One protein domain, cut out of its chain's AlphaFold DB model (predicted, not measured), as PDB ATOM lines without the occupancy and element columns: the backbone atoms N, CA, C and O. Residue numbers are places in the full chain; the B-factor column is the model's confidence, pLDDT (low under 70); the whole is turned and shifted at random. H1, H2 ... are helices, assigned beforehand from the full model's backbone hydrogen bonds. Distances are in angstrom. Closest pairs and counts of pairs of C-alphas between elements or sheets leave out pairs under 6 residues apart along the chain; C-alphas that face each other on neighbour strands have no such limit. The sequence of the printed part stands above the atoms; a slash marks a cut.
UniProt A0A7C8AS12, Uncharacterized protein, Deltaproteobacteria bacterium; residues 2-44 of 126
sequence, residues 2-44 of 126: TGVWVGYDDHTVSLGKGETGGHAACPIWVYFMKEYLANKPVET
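This is residues 2 to 44 of the 126 residues of an uncharacterized protein of Deltaproteobacteria bacterium (UniProt A0A7C8AS12). This is a rod with little regular structure: one helix, H2, with the long loop of residues 2 to 20 running out and folding back to the short H1 before it, and a tail after it. The turn at residues 8 to 14 sticks out, and so do residues 34 to 44, of which 34 to 37 belong to H2. The printed part has 43 residues with two named helices, H1 then H2, which hold 16 of them, and no named strand; the class is all helix. It is only just extended, close to loose, with a radius of gyration of the C-alphas of 14.0 A and spans of 43 by 19 by 17 A.

H2, residues 26 to 37, measures 15.8 A from C-alpha 26 at (-0.816, 30.385, 5.326) to C-alpha 37 at (12.010, 35.991, 12.736). H1, residues 21 to 24, measures 5.3 A.

H1 and H2 meet only through their tight link of 1 residue. Every O i to N i+4 pair in H2 is within hydrogen-bond range; H1 is too short for such a pair.

The two C-alphas farthest apart, those of Thr 12 and Pro 41, are 43.3 A apart. The printed part has no cut, and no printed residue is under 70 in pLDDT.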
ATOM      1  N   THR A   2       3.208  41.575   7.198       95.50
ATOM      2  CA  THR A   2       3.359  40.739   5.999       95.50
ATOM      3  C   THR A   2       2.001  40.148   5.661       95.50
ATOM      4  O   THR A   2       1.376  39.545   6.531       95.50
ATOM      5  N   GLY A   3       1.557  40.322   4.419       96.88
ATOM      6  CA  GLY A   3       0.364  39.681   3.871       96.88
ATOM      7  C   GLY A   3       0.747  38.774   2.708       96.88
ATOM      8  O   GLY A   3       1.690  39.077   1.980       96.88
ATOM      9  N   VAL A   4       0.027  37.666   2.546       97.81
ATOM     10  CA  VAL A   4       0.204  36.728   1.432       97.81
ATOM     11  C   VAL A   4      -1.143  36.535   0.753       97.81
ATOM     12  O   VAL A   4      -2.150  36.307   1.421       97.81
ATOM     13  N   TRP A   5      -1.146  36.618  -0.573       96.38
ATOM     14  CA  TRP A   5      -2.293  36.317  -1.417       96.38
ATOM     15  C   TRP A   5      -1.905  35.227  -2.416       96.38
ATOM     16  O   TRP A   5      -0.782  35.221  -2.921       96.38
ATOM     17  N   VAL A   6      -2.833  34.311  -2.679       96.44
ATOM     18  CA  VAL A   6      -2.700  33.244  -3.674       96.44
ATOM     19  C   VAL A   6      -3.993  33.208  -4.473       96.44
ATOM     20  O   VAL A   6      -5.078  33.180  -3.894       96.44
ATOM     21  N   GLY A   7      -3.874  33.207  -5.793       96.00
ATOM     22  CA  GLY A   7      -4.999  33.178  -6.713       96.00
ATOM     23  C   GLY A   7      -4.513  33.139  -8.153       96.00
ATOM     24  O   GLY A   7      -3.325  33.308  -8.427       96.00
ATOM     25  N   TYR A   8      -5.447  32.907  -9.064       96.44
ATOM     26  CA  TYR A   8      -5.218  33.119 -10.485       96.44
ATOM     27  C   TYR A   8      -5.544  34.571 -10.838       96.44
ATOM     28  O   TYR A   8      -6.440  35.169 -10.243       96.44
ATOM     29  N   ASP A   9      -4.847  35.118 -11.832       97.44
ATOM     30  CA  ASP A   9      -5.176  36.443 -12.374       97.44
ATOM     31  C   ASP A   9      -6.572  36.454 -13.020       97.44
ATOM     32  O   ASP A   9      -7.289  37.455 -12.985       97.44
ATOM     33  N   ASP A  10      -6.985  35.317 -13.585       96.81
ATOM     34  CA  ASP A  10      -8.353  35.092 -14.039       96.81
ATOM     35  C   ASP A  10      -9.268  34.759 -12.850       96.81
ATOM     36  O   ASP A  10      -9.244  33.657 -12.301       96.81
ATOM     37  N   HIS A  11     -10.124  35.716 -12.486       92.50
ATOM     38  CA  HIS A  11     -11.069  35.592 -11.375       92.50
ATOM     39  C   HIS A  11     -12.179  34.553 -11.605       92.50
ATOM     40  O   HIS A  11     -12.927  34.251 -10.673       92.50
ATOM     41  N   THR A  12     -12.331  34.027 -12.826       96.00
ATOM     42  CA  THR A  12     -13.316  32.977 -13.125       96.00
ATOM     43  C   THR A  12     -12.820  31.584 -12.730       96.00
ATOM     44  O   THR A  12     -13.620  30.653 -12.603       96.00
ATOM     45  N   VAL A  13     -11.512  31.433 -12.491       95.94
ATOM     46  CA  VAL A  13     -10.880  30.158 -12.158       95.94
ATOM     47  C   VAL A  13     -10.836  29.967 -10.644       95.94
ATOM     48  O   VAL A  13     -10.235  30.739  -9.900       95.94
ATOM     49  N   SER A  14     -11.454  28.884 -10.174       94.44
ATOM     50  CA  SER A  14     -11.359  28.465  -8.775       94.44
ATOM     51  C   SER A  14      -9.982  27.861  -8.480       94.44
ATOM     52  O   SER A  14      -9.458  27.089  -9.281       94.44
ATOM     53  N   LEU A  15      -9.436  28.127  -7.287       94.25
ATOM     54  CA  LEU A  15      -8.261  27.411  -6.766       94.25
ATOM     55  C   LEU A  15      -8.518  25.907  -6.586       94.25
ATOM     56  O   LEU A  15      -7.581  25.116  -6.593       94.25
ATOM     57  N   GLY A  16      -9.784  25.507  -6.484       94.94
ATOM     58  CA  GLY A  16     -10.190  24.125  -6.293       94.94
ATOM     59  C   GLY A  16     -10.849  23.897  -4.939       94.94
ATOM     60  O   GLY A  16     -10.843  24.734  -4.034       94.94
ATOM     61  N   LYS A  17     -11.481  22.732  -4.803       94.81
ATOM     62  CA  LYS A  17     -12.184  22.356  -3.577       94.81
ATOM     63  C   LYS A  17     -11.179  22.157  -2.441       94.81
ATOM     64  O   LYS A  17     -10.301  21.311  -2.547       94.81
ATOM     65  N   GLY A  18     -11.380  22.866  -1.333       91.88
ATOM     66  CA  GLY A  18     -10.531  22.763  -0.141       91.88
ATOM     67  C   GLY A  18      -9.395  23.783  -0.098       91.88
ATOM     68  O   GLY A  18      -8.812  23.973   0.969       91.88
ATOM     69  N   GLU A  19      -9.145  24.502  -1.193       94.19
ATOM     70  CA  GLU A  19      -8.181  25.597  -1.215       94.19
ATOM     71  C   GLU A  19      -8.768  26.822  -0.508       94.19
ATOM     72  O   GLU A  19      -9.650  27.517  -1.010       94.19
ATOM     73  N   THR A  20      -8.293  27.053   0.712       94.81
ATOM     74  CA  THR A  20      -8.639  28.204   1.553       94.81
ATOM     75  C   THR A  20      -7.380  29.017   1.827       94.81
ATOM     76  O   THR A  20      -6.271  28.529   1.619       94.81
ATOM     77  N   GLY A  21      -7.510  30.227   2.380       94.44
ATOM     78  CA  GLY A  21      -6.339  30.995   2.823       94.44
ATOM     79  C   GLY A  21      -5.444  30.216   3.799       94.44
ATOM     80  O   GLY A  21      -4.224  30.348   3.745       94.44
ATOM     81  N   GLY A  22      -6.032  29.342   4.626       95.81
ATOM     82  CA  GLY A  22      -5.306  28.469   5.552       95.81
ATOM     83  C   GLY A  22      -4.500  27.352   4.877       95.81
ATOM     84  O   GLY A  22      -3.458  26.972   5.398       95.81
ATOM     85  N   HIS A  23      -4.936  26.853   3.718       95.81
ATOM     86  CA  HIS A  23      -4.206  25.818   2.975       95.81
ATOM     87  C   HIS A  23      -3.251  26.404   1.931       95.81
ATOM     88  O   HIS A  23      -2.111  25.959   1.842       95.81
ATOM     89  N   ALA A  24      -3.677  27.426   1.188       95.75
ATOM     90  CA  ALA A  24      -2.902  27.979   0.082       95.75
ATOM     91  C   ALA A  24      -1.896  29.052   0.538       95.75
ATOM     92  O   ALA A  24      -0.711  28.979   0.222       95.75
ATOM     93  N   ALA A  25      -2.348  30.056   1.299       97.56
ATOM     94  CA  ALA A  25      -1.536  31.233   1.629       97.56
ATOM     95  C   ALA A  25      -0.778  31.103   2.964       97.56
ATOM     96  O   ALA A  25       0.369  31.543   3.075       97.56
ATOM     97  N   CYS A  26      -1.391  30.491   3.982       97.88
ATOM     98  CA  CYS A  26      -0.816  30.385   5.326       97.88
ATOM     99  C   CYS A  26       0.542  29.653   5.357       97.88
ATOM    100  O   CYS A  26       1.464  30.189   5.975       97.88
ATOM    101  N   PRO A  27       0.757  28.516   4.659       97.38
ATOM    102  CA  PRO A  27       2.059  27.842   4.685       97.38
ATOM    103  C   PRO A  27       3.202  28.699   4.124       97.38
ATOM    104  O   PRO A  27       4.313  28.659   4.655       97.38
ATOM    105  N   ILE A  28       2.926  29.521   3.105       98.25
ATOM    106  CA  ILE A  28       3.895  30.471   2.535       98.25
ATOM    107  C   ILE A  28       4.252  31.536   3.577       98.25
ATOM    108  O   ILE A  28       5.431  31.830   3.787       98.25
ATOM    109  N   TRP A  29       3.248  32.086   4.267       98.25
ATOM    110  CA  TRP A  29       3.467  33.056   5.340       98.25
ATOM    111  C   TRP A  29       4.283  32.455   6.491       98.25
ATOM    112  O   TRP A  29       5.242  33.079   6.943       98.25
ATOM    113  N   VAL A  30       3.962  31.230   6.926       98.06
ATOM    114  CA  VAL A  30       4.692  30.527   7.995       98.06
ATOM    115  C   VAL A  30       6.149  30.305   7.599       98.06
ATOM    116  O   VAL A  30       7.037  30.589   8.399       98.06
ATOM    117  N   TYR A  31       6.407  29.833   6.377       98.00
ATOM    118  CA  TYR A  31       7.768  29.660   5.869       98.00
ATOM    119  C   TYR A  31       8.550  30.980   5.898       98.00
ATOM    120  O   TYR A  31       9.627  31.048   6.489       98.00
ATOM    121  N   PHE A  32       7.973  32.049   5.344       97.81
ATOM    122  CA  PHE A  32       8.611  33.364   5.317       97.81
ATOM    123  C   PHE A  32       8.900  33.905   6.724       97.81
ATOM    124  O   PHE A  32      10.002  34.382   6.997       97.81
ATOM    125  N   MET A  33       7.922  33.831   7.629       97.56
ATOM    126  CA  MET A  33       8.062  34.380   8.977       97.56
ATOM    127  C   MET A  33       9.029  33.573   9.839       97.56
ATOM    128  O   MET A  33       9.726  34.180  10.647       97.56
ATOM    129  N   LYS A  34       9.129  32.248   9.652       96.88
ATOM    130  CA  LYS A  34      10.138  31.419  10.332       96.88
ATOM    131  C   LYS A  34      11.555  31.896  10.020       96.88
ATOM    132  O   LYS A  34      12.328  32.127  10.944       96.88
ATOM    133  N   GLU A  35      11.862  32.116   8.746       97.38
ATOM    134  CA  GLU A  35      13.178  32.610   8.327       97.38
ATOM    135  C   GLU A  35      13.409  34.061   8.775       97.38
ATOM    136  O   GLU A  35      14.454  34.399   9.333       97.38
ATOM    137  N   TYR A  36      12.415  34.935   8.590       95.94
ATOM    138  CA  TYR A  36      12.536  36.354   8.928       95.94
ATOM    139  C   TYR A  36      12.691  36.612  10.438       95.94
ATOM    140  O   TYR A  36      13.416  37.529  10.841       95.94
ATOM    141  N   LEU A  37      11.999  35.835  11.279       96.56
ATOM    142  CA  LEU A  37      12.010  35.991  12.736       96.56
ATOM    143  C   LEU A  37      13.152  35.236  13.432       96.56
ATOM    144  O   LEU A  37      13.385  35.505  14.605       96.56
ATOM    145  N   ALA A  38      13.889  34.355  12.742       96.06
ATOM    146  CA  ALA A  38      14.870  33.444  13.349       96.06
ATOM    147  C   ALA A  38      15.908  34.117  14.274       96.06
ATOM    148  O   ALA A  38      16.359  33.511  15.238       96.06
ATOM    149  N   ASN A  39      16.272  35.373  13.999       94.88
ATOM    150  CA  ASN A  39      17.272  36.127  14.765       94.88
ATOM    151  C   ASN A  39      16.700  37.396  15.416       94.88
ATOM    152  O   ASN A  39      17.442  38.336  15.708       94.88
ATOM    153  N   LYS A  40      15.377  37.471  15.585       95.56
ATOM    154  CA  LYS A  40      14.710  38.621  16.205       95.56
ATOM    155  C   LYS A  40      14.302  38.276  17.637       95.56
ATOM    156  O   LYS A  40      13.891  37.144  17.887       95.56
ATOM    157  N   PRO A  41      14.425  39.221  18.584       94.81
ATOM    158  CA  PRO A  41      13.959  38.992  19.942       94.81
ATOM    159  C   PRO A  41      12.442  38.778  19.954       94.81
ATOM    160  O   PRO A  41      11.713  39.367  19.156       94.81
ATOM    161  N   VAL A  42      11.974  37.943  20.880       92.81
ATOM    162  CA  VAL A  42      10.543  37.797  21.150       92.81
ATOM    163  C   VAL A  42      10.071  39.047  21.883       92.81
ATOM    164  O   VAL A  42      10.549  39.349  22.975       92.81
ATOM    165  N   GLU A  43       9.128  39.763  21.284       92.31
ATOM    166  CA  GLU A  43       8.477  40.917  21.897       92.31
ATOM    167  C   GLU A  43       7.110  40.503  22.444       92.31
ATOM    168  O   GLU A  43       6.327  39.836  21.766       92.31
ATOM    169  N   THR A  44       6.815  40.892  23.683       90.94
ATOM    170  CA  THR A  44       5.497  40.672  24.281       90.94
ATOM    171  C   THR A  44       4.555  41.806  23.903       90.94
ATOM    172  O   THR A  44       4.927  42.982  23.906       90.94
TER     173      THR A  44